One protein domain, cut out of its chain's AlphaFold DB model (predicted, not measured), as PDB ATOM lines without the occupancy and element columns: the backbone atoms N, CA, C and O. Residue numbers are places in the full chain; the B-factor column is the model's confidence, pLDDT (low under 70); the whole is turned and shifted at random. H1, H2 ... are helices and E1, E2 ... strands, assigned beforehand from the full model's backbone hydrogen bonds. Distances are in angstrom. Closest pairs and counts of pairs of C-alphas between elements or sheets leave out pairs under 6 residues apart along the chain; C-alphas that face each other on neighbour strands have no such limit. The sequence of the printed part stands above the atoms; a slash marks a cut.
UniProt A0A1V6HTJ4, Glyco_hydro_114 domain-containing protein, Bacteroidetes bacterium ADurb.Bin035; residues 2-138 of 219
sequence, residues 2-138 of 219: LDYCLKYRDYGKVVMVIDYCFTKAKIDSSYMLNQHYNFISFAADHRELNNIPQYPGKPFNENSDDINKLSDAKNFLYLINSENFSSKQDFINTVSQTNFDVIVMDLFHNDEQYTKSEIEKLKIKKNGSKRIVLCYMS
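This is residues 2 to 138 of the 219 residues of the protein "Glyco_hydro_114 domain-containing protein" of Bacteroidetes bacterium ADurb.Bin035 (UniProt A0A1V6HTJ4). Two small parallel sheets, E1 with E2 and E3 with E4 and E5, stand side by side in the middle as a loose open arch of five strands that run broadly the same way, with the step between E2 and E3 wider than a strand pairing. H2 packs on E1 and E2 at one end of the domain, with H1 beyond, while H3 and H4 make a pair at the other end. The printed part has 137 residues with four named helices and five named strands, in the order H1 E1 H2 E2 E3 H3 E4 H4 E5; the class is mixed, helices and strands, with under half of the residues, 62, in named elements. The larger sheet has the order E3 E4 E5. The whole is compact and rounded, with a radius of gyration of the C-alphas of 14.7 A and spans of 39 by 32 by 31 A.

In the larger sheet the inner strand is E4, residues 102 to 105, and the edge strands are E3, residues 77 to 79, and E5, residues 132 to 138. E3 and E4 are parallel at 6 degrees, with N 104 and O 77 2.8 A apart, within hydrogen-bond range. E4 and E5 are parallel at 34 degrees, with N 134 and O 103 2.8 A apart, within the same range. H4, residues 116 to 122, only grazes this sheet, with its residues 119 to 122. H3, residues 88 to 96, is not on it. H3 and H4 touch, closest at the C-alphas of Ser 96 and Leu 122, 5.9 A; they run the same way at a steep tilt of 38 degrees, only just past shallow. E1, residues 16 to 20, and E2, residues 40 to 44, are parallel neighbours at 20 degrees, with N 17 and O 40 2.8 A apart, within hydrogen-bond range. The closest C-alphas of E2 and E3 are those of Phe 42 and Leu 77, 6.5 A apart. H2, residues 24 to 36, comes closest to E2 at the C-alphas of Ile 27 and Ala 43, 5.7 A. H1, residues 2 to 10, touches no helix and is apart from E2. Three strand-helix-strand units, parallel neighbour strands with a helix between, have right-handed crossovers: E1 H2 E2, E3 H3 E4 and E4 H4 E5. In H1, H2, H3 and H4 every O i to N i+4 pair is within hydrogen-bond range.

H1 begins at C-alpha 2, (136.819, 25.702, 76.488), and measures 12.2 A from first to last C-alpha. E1 measures 13.6 A, H2 18.2 A and E2 13.3 A. E3 measures 6.1 A, H3 12.0 A, E4 9.7 A and H4 10.0 A. E5 measures 19.3 A and ends at C-alpha 138, (117.993, 19.908, 87.879).

The two C-alphas farthest apart are those of Asp 10 and Ser 86, at 42.5 A. The printed part has no cut. The long link is E2 to E3, residues 45 to 76. Mean pLDDT of the printed part is 97.6, and no printed residue is under 70.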
ATOM      1  N   LEU A   2     136.751  25.301  77.906       93.75
ATOM      2  CA  LEU A   2     136.819  25.702  76.488       93.75
ATOM      3  C   LEU A   2     137.033  24.526  75.514       93.75
ATOM      4  O   LEU A   2     136.285  24.408  74.551       93.75
ATOM      5  N   ASP A   3     137.974  23.620  75.792       96.19
ATOM      6  CA  ASP A   3     138.249  22.473  74.908       96.19
ATOM      7  C   ASP A   3     137.031  21.558  74.704       96.19
ATOM      8  O   ASP A   3     136.814  21.044  73.605       96.19
ATOM      9  N   TYR A   4     136.191  21.387  75.732       94.00
ATOM     10  CA  TYR A   4     134.944  20.630  75.605       94.00
ATOM     11  C   TYR A   4     133.942  21.364  74.715       94.00
ATOM     12  O   TYR A   4     133.361  20.751  73.822       94.00
ATOM     13  N   CYS A   5     133.777  22.674  74.908       96.44
ATOM     14  CA  CYS A   5     132.919  23.512  74.070       96.44
ATOM     15  C   CYS A   5     133.358  23.469  72.598       96.44
ATOM     16  O   CYS A   5     132.533  23.238  71.715       96.44
ATOM     17  N   LEU A   6     134.662  23.608  72.331       97.69
ATOM     18  CA  LEU A   6     135.224  23.501  70.981       97.69
ATOM     19  C   LEU A   6     134.934  22.130  70.372       97.69
ATOM     20  O   LEU A   6     134.423  22.058  69.259       97.69
ATOM     21  N   LYS A   7     135.151  21.049  71.131       97.44
ATOM     22  CA  LYS A   7     134.835  19.690  70.684       97.44
ATOM     23  C   LYS A   7     133.362  19.554  70.293       97.44
ATOM     24  O   LYS A   7     133.076  19.078  69.202       97.44
ATOM     25  N   TYR A   8     132.420  19.990  71.134       96.12
ATOM     26  CA  TYR A   8     130.986  19.918  70.817       96.12
ATOM     27  C   TYR A   8     130.620  20.707  69.557       96.12
ATOM     28  O   TYR A   8     129.895  20.187  68.704       96.12
ATOM     29  N   ARG A   9     131.160  21.920  69.408       96.31
ATOM     30  CA  ARG A   9     130.988  22.731  68.199       96.31
ATOM     31  C   ARG A   9     131.525  22.018  66.959       96.31
ATOM     32  O   ARG A   9     130.843  21.990  65.940       96.31
ATOM     33  N   ASP A  10     132.707  21.413  67.043       97.12
ATOM     34  CA  ASP A  10     133.335  20.705  65.921       97.12
ATOM     35  C   ASP A  10     132.539  19.447  65.514       97.12
ATOM     36  O   ASP A  10     132.552  19.049  64.351       97.12
ATOM     37  N   TYR A  11     131.751  18.876  66.437       97.31
ATOM     38  CA  TYR A  11     130.733  17.849  66.159       97.31
ATOM     39  C   TYR A  11     129.377  18.415  65.684       97.31
ATOM     40  O   TYR A  11     128.377  17.692  65.640       97.31
ATOM     41  N   GLY A  12     129.312  19.702  65.339       96.00
ATOM     42  CA  GLY A  12     128.113  20.367  64.827       96.00
ATOM     43  C   GLY A  12     127.022  20.596  65.875       96.00
ATOM     44  O   GLY A  12     125.855  20.755  65.513       96.00
ATOM     45  N   LYS A  13     127.355  20.573  67.173       97.00
ATOM     46  CA  LYS A  13     126.408  20.920  68.242       97.00
ATOM     47  C   LYS A  13     126.413  22.423  68.487       97.00
ATOM     48  O   LYS A  13     127.460  23.064  68.449       97.00
ATOM     49  N   VAL A  14     125.234  22.971  68.771       97.44
ATOM     50  CA  VAL A  14     125.109  24.356  69.229       97.44
ATOM     51  C   VAL A  14     125.684  24.446  70.634       97.44
ATOM     52  O   VAL A  14     125.303  23.673  71.511       97.44
ATOM     53  N   VAL A  15     126.598  25.389  70.835       98.06
ATOM     54  CA  VAL A  15     127.194  25.675  72.138       98.06
ATOM     55  C   VAL A  15     126.619  26.993  72.633       98.06
ATOM     56  O   VAL A  15     126.793  28.025  71.982       98.06
ATOM     57  N   MET A  16     125.935  26.939  73.776       97.88
ATOM     58  CA  MET A  16     125.492  28.117  74.514       97.88
ATOM     59  C   MET A  16     126.384  28.304  75.743       97.88
ATOM     60  O   MET A  16     126.619  27.340  76.469       97.88
ATOM     61  N   VAL A  17     126.879  29.518  75.969       97.75
ATOM     62  CA  VAL A  17     127.788  29.850  77.076       97.75
ATOM     63  C   VAL A  17     127.174  30.942  77.935       97.75
ATOM     64  O   VAL A  17     126.748  31.976  77.426       97.75
ATOM     65  N   ILE A  18     127.152  30.715  79.243       96.69
ATOM     66  CA  ILE A  18     126.822  31.738  80.228       96.69
ATOM     67  C   ILE A  18     128.092  32.153  80.968       96.69
ATOM     68  O   ILE A  18     128.812  31.304  81.486       96.69
ATOM     69  N   ASP A  19     128.343  33.460  81.027       97.50
ATOM     70  CA  ASP A  19     129.469  34.040  81.761       97.50
ATOM     71  C   ASP A  19     128.962  35.052  82.794       97.50
ATOM     72  O   ASP A  19     128.214  35.972  82.458       97.50
ATOM     73  N   TYR A  20     129.425  34.950  84.041       96.94
ATOM     74  CA  TYR A  20     129.121  35.931  85.088       96.94
ATOM     75  C   TYR A  20     130.086  37.126  85.011       96.94
ATOM     76  O   TYR A  20     131.257  37.049  85.397       96.94
ATOM     77  N   CYS A  21     129.591  38.254  84.504       97.25
ATOM     78  CA  CYS A  21     130.362  39.434  84.133       97.25
ATOM     79  C   CYS A  21     129.898  40.697  84.882       97.25
ATOM     80  O   CYS A  21     128.971  41.380  84.469       97.25
ATOM     81  N   PHE A  22     130.626  41.093  85.928       94.44
ATOM     82  CA  PHE A  22     130.250  42.227  86.794       94.44
ATOM     83  C   PHE A  22     130.669  43.628  86.297       94.44
ATOM     84  O   PHE A  22     130.503  44.616  87.009       94.44
ATOM     85  N   THR A  23     131.274  43.753  85.110       97.00
ATOM     86  CA  THR A  23     131.656  45.056  84.531       97.00
ATOM     87  C   THR A  23     131.407  45.077  83.028       97.00
ATOM     88  O   THR A  23     131.535  44.046  82.372       97.00
ATOM     89  N   LYS A  24     131.139  46.262  82.455       97.25
ATOM     90  CA  LYS A  24     130.951  46.421  80.998       97.25
ATOM     91  C   LYS A  24     132.120  45.853  80.192       97.25
ATOM     92  O   LYS A  24     131.900  45.083  79.273       97.25
ATOM     93  N   ALA A  25     133.357  46.126  80.612       98.31
ATOM     94  CA  ALA A  25     134.545  45.587  79.952       98.31
ATOM     95  C   ALA A  25     134.592  44.046  79.953       98.31
ATOM     96  O   ALA A  25     135.020  43.449  78.967       98.31
ATOM     97  N   LYS A  26     134.145  43.389  81.037       98.19
ATOM     98  CA  LYS A  26     134.042  41.921  81.094       98.19
ATOM     99  C   LYS A  26     132.906  41.399  80.216       98.19
ATOM    100  O   LYS A  26     133.111  40.405  79.534       98.19
ATOM    101  N   ILE A  27     131.765  42.090  80.201       98.31
ATOM    102  CA  ILE A  27     130.627  41.778  79.324       98.31
ATOM    103  C   ILE A  27     131.071  41.831  77.852       98.31
ATOM    104  O   ILE A  27     130.905  40.855  77.126       98.31
ATOM    105  N   ASP A  28     131.720  42.919  77.436       98.38
ATOM    106  CA  ASP A  28     132.231  43.087  76.070       98.38
ATOM    107  C   ASP A  28     133.268  42.019  75.714       98.38
ATOM    108  O   ASP A  28     133.214  41.425  74.638       98.38
ATOM    109  N   SER A  29     134.186  41.725  76.642       98.38
ATOM    110  CA  SER A  29     135.204  40.688  76.449       98.38
ATOM    111  C   SER A  29     134.590  39.291  76.310       98.38
ATOM    112  O   SER A  29     135.025  38.531  75.447       98.38
ATOM    113  N   SER A  30     133.578  38.958  77.122       98.25
ATOM    114  CA  SER A  30     132.838  37.692  77.030       98.25
ATOM    115  C   SER A  30     132.169  37.562  75.664       98.25
ATOM    116  O   SER A  30     132.391  36.571  74.966       98.25
ATOM    117  N   TYR A  31     131.424  38.581  75.230       98.50
ATOM    118  CA  TYR A  31     130.757  38.557  73.930       98.50
ATOM    119  C   TYR A  31     131.746  38.443  72.765       98.50
ATOM    120  O   TYR A  31     131.549  37.616  71.874       98.50
ATOM    121  N   MET A  32     132.848  39.200  72.789       98.31
ATOM    122  CA  MET A  32     133.897  39.109  71.770       98.31
ATOM    123  C   MET A  32     134.539  37.718  71.702       98.31
ATOM    124  O   MET A  32     134.727  37.179  70.610       98.31
ATOM    125  N   LEU A  33     134.883  37.129  72.853       98.00
ATOM    126  CA  LEU A  33     135.554  35.831  72.909       98.00
ATOM    127  C   LEU A  33     134.628  34.698  72.455       98.00
ATOM    128  O   LEU A  33     135.034  33.845  71.667       98.00
ATOM    129  N   ASN A  34     133.376  34.702  72.909       98.31
ATOM    130  CA  ASN A  34     132.394  33.704  72.502       98.31
ATOM    131  C   ASN A  34     132.058  33.818  71.007       98.31
ATOM    132  O   ASN A  34     132.003  32.800  70.314       98.31
ATOM    133  N   GLN A  35     131.942  35.042  70.476       97.44
ATOM    134  CA  GLN A  35     131.760  35.259  69.040       97.44
ATOM    135  C   GLN A  35     132.953  34.742  68.225       97.44
ATOM    136  O   GLN A  35     132.744  34.117  67.188       97.44
ATOM    137  N   HIS A  36     134.191  34.937  68.695       97.69
ATOM    138  CA  HIS A  36     135.385  34.392  68.036       97.69
ATOM    139  C   HIS A  36     135.318  32.864  67.867       97.69
ATOM    140  O   HIS A  36     135.767  32.333  66.851       97.69
ATOM    141  N   TYR A  37     134.717  32.158  68.827       97.75
ATOM    142  CA  TYR A  37     134.564  30.705  68.781       97.75
ATOM    143  C   TYR A  37     133.253  30.214  68.155       97.75
ATOM    144  O   TYR A  37     133.066  28.998  68.068       97.75
ATOM    145  N   ASN A  38     132.395  31.112  67.655       96.56
ATOM    146  CA  ASN A  38     131.046  30.810  67.159       96.56
ATOM    147  C   ASN A  38     130.144  30.155  68.220       96.56
ATOM    148  O   ASN A  38     129.398  29.219  67.923       96.56
ATOM    149  N   PHE A  39     130.225  30.628  69.462       98.31
ATOM    150  CA  PHE A  39     129.297  30.251  70.524       98.31
ATOM    151  C   PHE A  39     128.165  31.274  70.627       98.31
ATOM    152  O   PHE A  39     128.361  32.468  70.391       98.31
ATOM    153  N   ILE A  40     126.977  30.808  71.006       98.31
ATOM    154  CA  ILE A  40     125.889  31.684  71.440       98.31
ATOM    155  C   ILE A  40     126.165  32.012  72.907       98.31
ATOM    156  O   ILE A  40     126.392  31.093  73.688       98.31
ATOM    157  N   SER A  41     126.163  33.280  73.311       97.94
ATOM    158  CA  SER A  41     126.527  33.639  74.686       97.94
ATOM    159  C   SER A  41     125.531  34.564  75.371       97.94
ATOM    160  O   SER A  41     124.868  35.376  74.727       97.94
ATOM    161  N   PHE A  42     125.484  34.454  76.696       98.50
ATOM    162  CA  PHE A  42     124.765  35.340  77.597       98.50
ATOM    163  C   PHE A  42     125.711  35.784  78.717       98.50
ATOM    164  O   PHE A  42     126.221  34.961  79.478       98.50
ATOM    165  N   ALA A  43     125.956  37.090  78.815       98.19
ATOM    166  CA  ALA A  43     126.733  37.660  79.908       98.19
ATOM    167  C   ALA A  43     125.782  38.097  81.034       98.19
ATOM    168  O   ALA A  43     125.130  39.136  80.927       98.19
ATOM    169  N   ALA A  44     125.701  37.300  82.100       97.88
ATOM    170  CA  ALA A  44     124.923  37.620  83.294       97.88
ATOM    171  C   ALA A  44     125.667  38.662  84.142       97.88
ATOM    172  O   ALA A  44     126.856  38.497  84.413       97.88
ATOM    173  N   ASP A  45     124.994  39.720  84.595       95.69
ATOM    174  CA  ASP A  45     125.631  40.782  85.392       95.69
ATOM    175  C   ASP A  45     125.623  40.519  86.910       95.69
ATOM    176  O   ASP A  45     126.262  41.252  87.669       95.69
ATOM    177  N   HIS A  46     124.967  39.443  87.352       93.06
ATOM    178  CA  HIS A  46     124.975  38.971  88.734       93.06
ATOM    179  C   HIS A  46     124.650  37.463  88.816       93.06
ATOM    180  O   HIS A  46     124.144  36.868  87.866       93.06
ATOM    181  N   ARG A  47     124.995  36.834  89.951       93.75
ATOM    182  CA  ARG A  47     124.972  35.368  90.132       93.75
ATOM    183  C   ARG A  47     123.570  34.770  90.234       93.75
ATOM    184  O   ARG A  47     123.379  33.641  89.809       93.75
ATOM    185  N   GLU A  48     122.622  35.517  90.788       94.62
ATOM    186  CA  GLU A  48     121.284  35.001  91.100       94.62
ATOM    187  C   GLU A  48     120.395  34.828  89.869       94.62
ATOM    188  O   GLU A  48     119.348  34.215  89.987       94.62
ATOM    189  N   LEU A  49     120.784  35.325  88.689       96.88
ATOM    190  CA  LEU A  49     120.031  35.121  87.442       96.88
ATOM    191  C   LEU A  49     118.552  35.515  87.570       96.88
ATOM    192  O   LEU A  49     117.679  34.834  87.029       96.88
ATOM    193  N   ASN A  50     118.294  36.606  88.297       97.06
ATOM    194  CA  ASN A  50     116.963  37.114  88.623       97.06
ATOM    195  C   ASN A  50     116.667  38.487  87.995       97.06
ATOM    196  O   ASN A  50     115.779  39.224  88.438       97.06
ATOM    197  N   ASN A  51     117.427  38.851  86.956       97.31
ATOM    198  CA  ASN A  51     117.245  40.077  86.187       97.31
ATOM    199  C   ASN A  51     117.505  39.854  84.687       97.31
ATOM    200  O   ASN A  51     118.096  38.862  84.262       97.31
ATOM    201  N   ILE A  52     117.099  40.837  83.885       97.75
ATOM    202  CA  ILE A  52     117.600  41.003  82.520       97.75
ATOM    203  C   ILE A  52     118.679  42.095  82.569       97.75
ATOM    204  O   ILE A  52     118.344  43.231  82.939       97.75
ATOM    205  N   PRO A  53     119.943  41.795  82.202       96.69
ATOM    206  CA  PRO A  53     121.015  42.780  82.217       96.69
ATOM    207  C   PRO A  53     120.663  44.023  81.396       96.69
ATOM    208  O   PRO A  53     120.178  43.930  80.268       96.69
ATOM    209  N   GLN A  54     120.930  45.206  81.953       95.88
ATOM    210  CA  GLN A  54     120.655  46.483  81.275       95.88
ATOM    211  C   GLN A  54     121.680  46.807  80.177       95.88
ATOM    212  O   GLN A  54     121.456  47.685  79.340       95.88
ATOM    213  N   TYR A  55     122.836  46.141  80.207       97.12
ATOM    214  CA  TYR A  55     123.898  46.291  79.225       97.12
ATOM    215  C   TYR A  55     124.263  44.929  78.615       97.12
ATOM    216  O   TYR A  55     124.521  43.996  79.374       97.12
ATOM    217  N   PRO A  56     124.377  44.822  77.278       95.75
ATOM    218  CA  PRO A  56     124.039  45.834  76.271       95.75
ATOM    219  C   PRO A  56     122.545  46.199  76.288       95.75
ATOM    220  O   PRO A  56     121.713  45.421  76.731       95.75
ATOM    221  N   GLY A  57     122.185  47.391  75.793       95.94
ATOM    222  CA  GLY A  57     120.791  47.881  75.825       95.94
ATOM    223  C   GLY A  57     119.797  47.082  74.963       95.94
ATOM    224  O   GLY A  57     118.622  47.432  74.884       95.94
ATOM    225  N   LYS A  58     120.278  46.044  74.278       96.94
ATOM    226  CA  LYS A  58     119.536  45.066  73.482       96.94
ATOM    227  C   LYS A  58     120.270  43.725  73.550       96.94
ATOM    228  O   LYS A  58     121.478  43.754  73.786       96.94
ATOM    229  N   PRO A  59     119.608  42.587  73.269       97.81
ATOM    230  CA  PRO A  59     120.295  41.306  73.136       97.81
ATOM    231  C   PRO A  59     121.508  41.416  72.204       97.81
ATOM    232  O   PRO A  59     121.413  41.965  71.102       97.81
ATOM    233  N   PHE A  60     122.659  40.911  72.645       97.75
ATOM    234  CA  PHE A  60     123.824  40.772  71.774       97.75
ATOM    235  C   PHE A  60     123.453  39.866  70.593       97.75
ATOM    236  O   PHE A  60     122.766  38.881  70.811       97.75
ATOM    237  N   ASN A  61     123.839  40.191  69.355       97.56
ATOM    238  CA  ASN A  61     123.370  39.487  68.145       97.56
ATOM    239  C   ASN A  61     121.829  39.402  68.003       97.56
ATOM    240  O   ASN A  61     121.287  38.386  67.549       97.56
ATOM    241  N   GLU A  62     121.105  40.464  68.386       97.81
ATOM    242  CA  GLU A  62     119.666  40.608  68.117       97.81
ATOM    243  C   GLU A  62     119.362  40.342  66.631       97.81
ATOM    244  O   GLU A  62     120.030  40.866  65.738       97.81
ATOM    245  N   ASN A  63     118.336  39.536  66.360       95.50
ATOM    246  CA  ASN A  63     117.870  39.263  65.004       95.50
ATOM    247  C   ASN A  63     116.346  39.097  64.949       95.50
ATOM    248  O   ASN A  63     115.672  38.855  65.953       95.50
ATOM    249  N   SER A  64     115.805  39.265  63.745       97.81
ATOM    250  CA  SER A  64     114.368  39.257  63.467       97.81
ATOM    251  C   SER A  64     113.837  37.937  62.917       97.81
ATOM    252  O   SER A  64     112.672  37.883  62.537       97.81
ATOM    253  N   ASP A  65     114.675  36.906  62.842       98.38
ATOM    254  CA  ASP A  65     114.318  35.639  62.211       98.38
ATOM    255  C   ASP A  65     113.453  34.788  63.159       98.38
ATOM    256  O   ASP A  65     113.624  34.829  64.383       98.38
ATOM    257  N   ASP A  66     112.536  33.996  62.598       98.75
ATOM    258  CA  ASP A  66     111.838  32.953  63.351       98.75
ATOM    259  C   ASP A  66     112.817  31.842  63.745       98.75
ATOM    260  O   ASP A  66     113.517  31.284  62.898       98.75
ATOM    261  N   ILE A  67     112.819  31.476  65.025       98.69
ATOM    262  CA  ILE A  67     113.704  30.444  65.572       98.69
ATOM    263  C   ILE A  67     112.924  29.133  65.651       98.69
ATOM    264  O   ILE A  67     112.080  28.959  66.528       98.69
ATOM    265  N   ASN A  68     113.179  28.213  64.717       97.50
ATOM    266  CA  ASN A  68     112.453  26.939  64.624       97.50
ATOM    267  C   ASN A  68     113.248  25.767  65.215       97.50
ATOM    268  O   ASN A  68     112.684  24.735  65.570       97.50
ATOM    269  N   LYS A  69     114.569  25.916  65.310       97.12
ATOM    270  CA  LYS A  69     115.489  24.979  65.957       97.12
ATOM    271  C   LYS A  69     116.627  25.751  66.610       97.12
ATOM    272  O   LYS A  69     116.937  26.873  66.223       97.12
ATOM    273  N   LEU A  70     117.303  25.117  67.565       96.56
ATOM    274  CA  LEU A  70     118.350  25.771  68.352       96.56
ATOM    275  C   LEU A  70     119.498  26.345  67.499       96.56
ATOM    276  O   LEU A  70     120.086  27.353  67.865       96.56
ATOM    277  N   SER A  71     119.796  25.746  66.340       96.88
ATOM    278  CA  SER A  71     120.830  26.246  65.421       96.88
ATOM    279  C   SER A  71     120.463  27.545  64.696       96.88
ATOM    280  O   SER A  71     121.325  28.112  64.035       96.88
ATOM    281  N   ASP A  72     119.200  27.974  64.754       98.25
ATOM    282  CA  ASP A  72     118.751  29.244  64.171       98.25
ATOM    283  C   ASP A  72     119.035  30.423  65.122       98.25
ATOM    284  O   ASP A  72     119.100  31.573  64.686       98.25
ATOM    285  N   ALA A  73     119.210  30.140  66.419       98.44
ATOM    286  CA  ALA A  73     119.432  31.142  67.450       98.44
ATOM    287  C   ALA A  73     120.819  31.791  67.341       98.44
ATOM    288  O   ALA A  73     121.816  31.158  66.998       98.44
ATOM    289  N   LYS A  74     120.877  33.073  67.692       98.56
ATOM    290  CA  LYS A  74     122.088  33.902  67.734       98.56
ATOM    291  C   LYS A  74     122.319  34.515  69.114       98.56
ATOM    292  O   LYS A  74     123.398  35.052  69.359       98.56
ATOM    293  N   ASN A  75     121.341  34.417  70.016       98.69
ATOM    294  CA  ASN A  75     121.412  34.909  71.391       98.69
ATOM    295  C   ASN A  75     120.453  34.138  72.319       98.69
ATOM    296  O   ASN A  75     119.563  33.435  71.849       98.69
ATOM    297  N   PHE A  76     120.614  34.257  73.636       98.75
ATOM    298  CA  PHE A  76     119.662  33.688  74.592       98.75
ATOM    299  C   PHE A  76     119.607  34.497  75.888       98.75
ATOM    300  O   PHE A  76     120.533  35.245  76.199       98.75
ATOM    301  N   LEU A  77     118.513  34.332  76.627       98.75
ATOM    302  CA  LEU A  77     118.343  34.809  77.997       98.75
ATOM    303  C   LEU A  77     118.332  33.611  78.943       98.75
ATOM    304  O   LEU A  77     117.581  32.663  78.717       98.75
ATOM    305  N   TYR A  78     119.123  33.681  80.009       98.62
ATOM    306  CA  TYR A  78     119.111  32.705  81.095       98.62
ATOM    307  C   TYR A  78     118.573  33.380  82.361       98.62
ATOM    308  O   TYR A  78     119.281  34.155  83.001       98.62
ATOM    309  N   LEU A  79     117.297  33.139  82.665       98.44
ATOM    310  CA  LEU A  79     116.528  33.816  83.711       98.44
ATOM    311  C   LEU A  79     115.669  32.774  84.433       98.44
ATOM    312  O   LEU A  79     114.498  32.575  84.109       98.44
ATOM    313  N   ILE A  80     116.292  32.062  85.368       97.31
ATOM    314  CA  ILE A  80     115.680  30.931  86.085       97.31
ATOM    315  C   ILE A  80     115.091  31.336  87.439       97.31
ATOM    316  O   ILE A  80     114.311  30.591  88.013       97.31
ATOM    317  N   ASN A  81     115.408  32.537  87.911       96.75
ATOM    318  CA  ASN A  81     114.908  33.084  89.160       96.75
ATOM    319  C   ASN A  81     114.007  34.280  88.830       96.75
ATOM    320  O   ASN A  81     114.366  35.164  88.051       96.75
ATOM    321  N   SER A  82     112.766  34.250  89.311       96.44
ATOM    322  CA  SER A  82     111.730  35.215  88.917       96.44
ATOM    323  C   SER A  82     111.132  35.988  90.093       96.44
ATOM    324  O   SER A  82     110.176  36.733  89.911       96.44
ATOM    325  N   GLU A  83     111.718  35.883  91.280       95.44
ATOM    326  CA  GLU A  83     111.279  36.504  92.533       95.44
ATOM    327  C   GLU A  83     111.260  38.040  92.499       95.44
ATOM    328  O   GLU A  83     110.517  38.666  93.252       95.44
ATOM    329  N   ASN A  84     112.036  38.662  91.605       96.75
ATOM    330  CA  ASN A  84     112.023  40.116  91.409       96.75
ATOM    331  C   ASN A  84     110.847  40.609  90.553       96.75
ATOM    332  O   ASN A  84     110.631  41.818  90.447       96.75
ATOM    333  N   PHE A  85     110.096  39.702  89.927       98.00
ATOM    334  CA  PHE A  85     108.876  40.034  89.202       98.00
ATOM    335  C   PHE A  85     107.687  39.920  90.150       98.00
ATOM    336  O   PHE A  85     107.590  38.998  90.950       98.00
ATOM    337  N   SER A  86     106.752  40.857  90.052       97.50
ATOM    338  CA  SER A  86     105.609  40.915  90.972       97.50
ATOM    339  C   SER A  86     104.577  39.800  90.755       97.50
ATOM    340  O   SER A  86     103.742  39.552  91.623       97.50
ATOM    341  N   SER A  87     104.579  39.175  89.574       98.25
ATOM    342  CA  SER A  87     103.680  38.082  89.198       98.25
ATOM    343  C   SER A  87     104.174  37.359  87.940       98.25
ATOM    344  O   SER A  87     104.981  37.899  87.174       98.25
ATOM    345  N   LYS A  88     103.570  36.204  87.620       98.31
ATOM    346  CA  LYS A  88     103.729  35.553  86.305       98.31
ATOM    347  C   LYS A  88     103.461  36.505  85.142       98.31
ATOM    348  O   LYS A  88     104.194  36.495  84.156       98.31
ATOM    349  N   GLN A  89     102.421  37.335  85.243       98.56
ATOM    350  CA  GLN A  89     102.042  38.253  84.168       98.56
ATOM    351  C   GLN A  89     103.070  39.376  83.984       98.56
ATOM    352  O   GLN A  89     103.321  39.780  82.850       98.56
ATOM    353  N   ASP A  90     103.682  39.847  85.069       98.62
ATOM    354  CA  ASP A  90     104.775  40.822  85.039       98.62
ATOM    355  C   ASP A  90     106.037  40.242  84.378       98.62
ATOM    356  O   ASP A  90     106.598  40.847  83.459       98.62
ATOM    357  N   PHE A  91     106.403  39.007  84.745       98.62
ATOM    358  CA  PHE A  91     107.479  38.264  84.083       98.62
ATOM    359  C   PHE A  91     107.219  38.121  82.578       98.62
ATOM    360  O   PHE A  91     108.065  38.487  81.761       98.62
ATOM    361  N   ILE A  92     106.027  37.643  82.196       98.75
ATOM    362  CA  ILE A  92     105.647  37.442  80.788       98.75
ATOM    363  C   ILE A  92     105.702  38.762  80.026       98.75
ATOM    364  O   ILE A  92     106.319  38.831  78.966       98.75
ATOM    365  N   ASN A  93     105.105  39.823  80.575       98.56
ATOM    366  CA  ASN A  93     105.124  41.144  79.954       98.56
ATOM    367  C   ASN A  93     106.555  41.631  79.737       98.56
ATOM    368  O   ASN A  93     106.874  42.089  78.643       98.56
ATOM    369  N   THR A  94     107.425  41.498  80.738       98.50
ATOM    370  CA  THR A  94     108.813  41.952  80.634       98.50
ATOM    371  C   THR A  94     109.607  41.137  79.612       98.50
ATOM    372  O   THR A  94     110.241  41.712  78.725       98.50
ATOM    373  N   VAL A  95     109.533  39.804  79.653       98.44
ATOM    374  CA  VAL A  95     110.286  38.939  78.731       98.44
ATOM    375  C   VAL A  95     109.780  39.063  77.289       98.44
ATOM    376  O   VAL A  95     110.596  39.111  76.361       98.44
ATOM    377  N   SER A  96     108.469  39.202  77.067       98.06
ATOM    378  CA  SER A  96     107.894  39.444  75.735       98.06
ATOM    379  C   SER A  96     108.301  40.800  75.134       98.06
ATOM    380  O   SER A  96     108.191  40.982  73.925       98.06
ATOM    381  N   GLN A  97     108.826  41.744  75.929       98.06
ATOM    382  CA  GLN A  97     109.391  43.014  75.442       98.06
ATOM    383  C   GLN A  97     110.874  42.936  75.039       98.06
ATOM    384  O   GLN A  97     111.501  43.958  74.744       98.06
ATOM    385  N   THR A  98     111.445  41.739  74.962       98.44
ATOM    386  CA  THR A  98     112.814  41.516  74.475       98.44
ATOM    387  C   THR A  98     112.804  40.849  73.100       98.44
ATOM    388  O   THR A  98     111.759  40.382  72.649       98.44
ATOM    389  N   ASN A  99     113.956  40.750  72.437       98.62
ATOM    390  CA  ASN A  99     114.129  39.977  71.199       98.62
ATOM    391  C   ASN A  99     115.127  38.824  71.379       98.62
ATOM    392  O   ASN A  99     115.894  38.531  70.465       98.62
ATOM    393  N   PHE A 100     115.133  38.187  72.555       98.75
ATOM    394  CA  PHE A 100     115.945  36.991  72.743       98.75
ATOM    395  C   PHE A 100     115.411  35.816  71.900       98.75
ATOM    396  O   PHE A 100     114.195  35.644  71.786       98.75
ATOM    397  N   ASP A 101     116.305  35.021  71.308       98.81
ATOM    398  CA  ASP A 101     115.954  33.884  70.434       98.81
ATOM    399  C   ASP A 101     115.619  32.610  71.205       98.81
ATOM    400  O   ASP A 101     114.847  31.773  70.733       98.81
ATOM    401  N   VAL A 102     116.220  32.466  72.384       98.88
ATOM    402  CA  VAL A 102     115.977  31.371  73.317       98.88
ATOM    403  C   VAL A 102     115.817  31.959  74.711       98.88
ATOM    404  O   VAL A 102     116.599  32.821  75.114       98.88
ATOM    405  N   ILE A 103     114.819  31.489  75.449       98.88
ATOM    406  CA  ILE A 103     114.661  31.765  76.878       98.88
ATOM    407  C   ILE A 103     114.889  30.462  77.629       98.88
ATOM    408  O   ILE A 103     114.224  29.473  77.335       98.88
ATOM    409  N   VAL A 104     115.802  30.463  78.595       98.88
ATOM    410  CA  VAL A 104     115.890  29.428  79.628       98.88
ATOM    411  C   VAL A 104     115.288  30.011  80.897       98.88
ATOM    412  O   VAL A 104     115.766  31.034  81.386       98.88
ATOM    413  N   MET A 105     114.223  29.389  81.393       98.81
ATOM    414  CA  MET A 105     113.486  29.842  82.573       98.81
ATOM    415  C   MET A 105     112.962  28.667  83.392       98.81
ATOM    416  O   MET A 105     113.015  27.523  82.946       98.81
ATOM    417  N   ASP A 106     112.441  28.946  84.578       98.56
ATOM    418  CA  ASP A 106     111.834  27.934  85.437       98.56
ATOM    419  C   ASP A 106     110.381  27.593  85.039       98.56
ATOM    420  O   ASP A 106     109.695  28.380  84.380       98.56
ATOM    421  N   LEU A 107     109.896  26.418  85.456       98.62
ATOM    422  CA  LEU A 107     108.490  26.018  85.316       98.62
ATOM    423  C   LEU A 107     107.560  26.834  86.231       98.62
ATOM    424  O   LEU A 107     106.361  26.955  85.948       98.62
ATOM    425  N   PHE A 108     108.095  27.373  87.322       98.31
ATOM    426  CA  PHE A 108     107.340  28.070  88.347       98.31
ATOM    427  C   PHE A 108     107.803  29.516  88.499       98.31
ATOM    428  O   PHE A 108     108.981  29.852  88.395       98.31
ATOM    429  N   HIS A 109     106.842  30.381  88.796       97.62
ATOM    430  CA  HIS A 109     107.105  31.672  89.404       97.62
ATOM    431  C   HIS A 109     106.752  31.566  90.882       97.62
ATOM    432  O   HIS A 109     105.569  31.483  91.228       97.62
ATOM    433  N   ASN A 110     107.768  31.525  91.744       90.50
ATOM    434  CA  ASN A 110     107.613  31.085  93.132       90.50
ATOM    435  C   ASN A 110     106.957  29.686  93.163       90.50
ATOM    436  O   ASN A 110     107.492  28.762  92.560       90.50
ATOM    437  N   ASP A 111     105.785  29.536  93.779       91.44
ATOM    438  CA  ASP A 111     105.043  28.266  93.835       91.44
ATOM    439  C   ASP A 111     103.994  28.109  92.711       91.44
ATOM    440  O   ASP A 111     103.275  27.109  92.644       91.44
ATOM    441  N   GLU A 112     103.870  29.091  91.812       97.12
ATOM    442  CA  GLU A 112     102.851  29.087  90.762       97.12
ATOM    443  C   GLU A 112     103.383  28.534  89.437       97.12
ATOM    444  O   GLU A 112     104.200  29.159  88.760       97.12
ATOM    445  N   GLN A 113     102.850  27.387  89.008       98.19
ATOM    446  CA  GLN A 113     103.192  26.783  87.718       98.19
ATOM    447  C   GLN A 113     102.705  27.655  86.545       98.19
ATOM    448  O   GLN A 113     101.554  28.119  86.520       98.19
ATOM    449  N   TYR A 114     103.552  27.838  85.529       98.75
ATOM    450  CA  TYR A 114     103.136  28.421  84.251       98.75
ATOM    451  C   TYR A 114     102.221  27.466  83.477       98.75
ATOM    452  O   TYR A 114     102.482  26.271  83.338       98.75
ATOM    453  N   THR A 115     101.137  28.000  82.928       98.75
ATOM    454  CA  THR A 115     100.198  27.286  82.060       98.75
ATOM    455  C   THR A 115     100.682  27.268  80.614       98.75
ATOM    456  O   THR A 115     101.448  28.128  80.182       98.75
ATOM    457  N   LYS A 116     100.123  26.359  79.807       98.81
ATOM    458  CA  LYS A 116     100.386  26.309  78.363       98.81
ATOM    459  C   LYS A 116     100.162  27.644  77.650       98.81
ATOM    460  O   LYS A 116     100.985  28.055  76.846       98.81
ATOM    461  N   SER A 117      99.074  28.348  77.964       98.69
ATOM    462  CA  SER A 117      98.777  29.654  77.353       98.69
ATOM    463  C   SER A 117      99.818  30.720  77.715       98.69
ATOM    464  O   SER A 117     100.145  31.576  76.897       98.69
ATOM    465  N   GLU A 118     100.363  30.670  78.931       98.75
ATOM    466  CA  GLU A 118     101.414  31.587  79.378       98.75
ATOM    467  C   GLU A 118     102.748  31.310  78.673       98.75
ATOM    468  O   GLU A 118     103.379  32.252  78.193       98.75
ATOM    469  N   ILE A 119     103.133  30.039  78.526       98.81
ATOM    470  CA  ILE A 119     104.341  29.656  77.782       98.81
ATOM    471  C   ILE A 119     104.224  30.018  76.296       98.81
ATOM    472  O   ILE A 119     105.164  30.563  75.726       98.81
ATOM    473  N   GLU A 120     103.062  29.829  75.667       98.69
ATOM    474  CA  GLU A 120     102.860  30.226  74.263       98.69
ATOM    475  C   GLU A 120     103.011  31.743  74.037       98.69
ATOM    476  O   GLU A 120     103.507  32.161  72.993       98.69
ATOM    477  N   LYS A 121     102.675  32.592  75.023       98.62
ATOM    478  CA  LYS A 121     102.959  34.042  74.943       98.62
ATOM    479  C   LYS A 121     104.462  34.336  74.968       98.62
ATOM    480  O   LYS A 121     104.918  35.265  74.302       98.62
ATOM    481  N   LEU A 122     105.230  33.554  75.727       98.75
ATOM    482  CA  LEU A 122     106.680  33.709  75.853       98.75
ATOM    483  C   LEU A 122     107.435  33.258  74.596       98.75
ATOM    484  O   LEU A 122     108.554  33.714  74.375       98.75
ATOM    485  N   LYS A 123     106.817  32.440  73.734       98.81
ATOM    486  CA  LYS A 123     107.379  32.008  72.442       98.81
ATOM    487  C   LYS A 123     107.372  33.085  71.355       98.81
ATOM    488  O   LYS A 123     107.862  32.838  70.253       98.81
ATOM    489  N   ILE A 124     106.866  34.283  71.643       98.69
ATOM    490  CA  ILE A 124     106.823  35.400  70.697       98.69
ATOM    491  C   ILE A 124     107.781  36.503  71.147       98.69
ATOM    492  O   ILE A 124     107.735  36.975  72.285       98.69
ATOM    493  N   LYS A 125     108.666  36.924  70.240       98.69
ATOM    494  CA  LYS A 125     109.559  38.064  70.447       98.69
ATOM    495  C   LYS A 125     108.807  39.385  70.369       98.69
ATOM    496  O   LYS A 125     107.752  39.474  69.748       98.69
ATOM    497  N   LYS A 126     109.397  40.454  70.913       98.62
ATOM    498  CA  LYS A 126     108.842  41.812  70.810       98.62
ATOM    499  C   LYS A 126     108.557  42.225  69.366       98.62
ATOM    500  O   LYS A 126     107.584  42.924  69.105       98.62
ATOM    501  N   ASN A 127     109.408  41.812  68.431       98.12
ATOM    502  CA  ASN A 127     109.239  42.085  67.005       98.12
ATOM    503  C   ASN A 127     108.219  41.165  66.293       98.12
ATOM    504  O   ASN A 127     108.034  41.306  65.089       98.12
ATOM    505  N   GLY A 128     107.573  40.236  67.007       98.44
ATOM    506  CA  GLY A 128     106.564  39.313  66.480       98.44
ATOM    507  C   GLY A 128     107.099  37.979  65.947       98.44
ATOM    508  O   GLY A 128     106.295  37.085  65.694       98.44
ATOM    509  N   SER A 129     108.419  37.816  65.803       98.50
ATOM    510  CA  SER A 129     109.024  36.535  65.394       98.50
ATOM    511  C   SER A 129     108.968  35.487  66.512       98.50
ATOM    512  O   SER A 129     108.829  35.816  67.691       98.50
ATOM    513  N   LYS A 130     109.083  34.210  66.152       98.62
ATOM    514  CA  LYS A 130     109.091  33.083  67.092       98.62
ATOM    515  C   LYS A 130     110.439  32.924  67.788       98.62
ATOM    516  O   LYS A 130     111.488  33.144  67.183       98.62
ATOM    517  N   ARG A 131     110.408  32.484  69.044       98.75
ATOM    518  CA  ARG A 131     111.569  32.072  69.845       98.75
ATOM    519  C   ARG A 131     111.338  30.697  70.469       98.75
ATOM    520  O   ARG A 131     110.197  30.258  70.572       98.75
ATOM    521  N   ILE A 132     112.413  30.076  70.941       98.81
ATOM    522  CA  ILE A 132     112.372  28.825  71.712       98.81
ATOM    523  C   ILE A 132     112.295  29.147  73.210       98.81
ATOM    524  O   ILE A 132     113.005  30.030  73.693       98.81
ATOM    525  N   VAL A 133     111.477  28.412  73.962       98.88
ATOM    526  CA  VAL A 133     111.407  28.498  75.430       98.88
ATOM    527  C   VAL A 133     111.759  27.141  76.043       98.88
ATOM    528  O   VAL A 133     111.049  26.153  75.850       98.88
ATOM    529  N   LEU A 134     112.865  27.094  76.787       98.94
ATOM    530  CA  LEU A 134     113.388  25.914  77.476       98.94
ATOM    531  C   LEU A 134     113.154  26.026  78.985       98.94
ATOM    532  O   LEU A 134     113.349  27.090  79.572       98.94
ATOM    533  N   CYS A 135     112.779  24.911  79.611       98.88
ATOM    534  CA  CYS A 135     112.616  24.840  81.060       98.88
ATOM    535  C   CYS A 135     113.900  24.356  81.734       98.88
ATOM    536  O   CYS A 135     114.413  23.296  81.374       98.88
ATOM    537  N   TYR A 136     114.384  25.076  82.737       98.62
ATOM    538  CA  TYR A 136     115.400  24.582  83.660       98.62
ATOM    539  C   TYR A 136     114.880  23.360  84.433       98.62
ATOM    540  O   TYR A 136     113.736  23.342  84.889       98.62
ATOM    541  N   MET A 137     115.715  22.331  84.568       98.50
ATOM    542  CA  MET A 137     115.406  21.126  85.333       98.50
ATOM    543  C   MET A 137     116.698  20.527  85.895       98.50
ATOM    544  O   MET A 137     117.491  19.954  85.145       98.50
ATOM    545  N   SER A 138     116.899  20.619  87.210       97.88
ATOM    546  CA  SER A 138     117.993  19.908  87.879       97.88
ATOM    547  C   SER A 138     117.730  18.401  87.862       97.88
ATOM    548  O   SER A 138     116.665  17.943  88.280       97.88
TER     549      SER A 138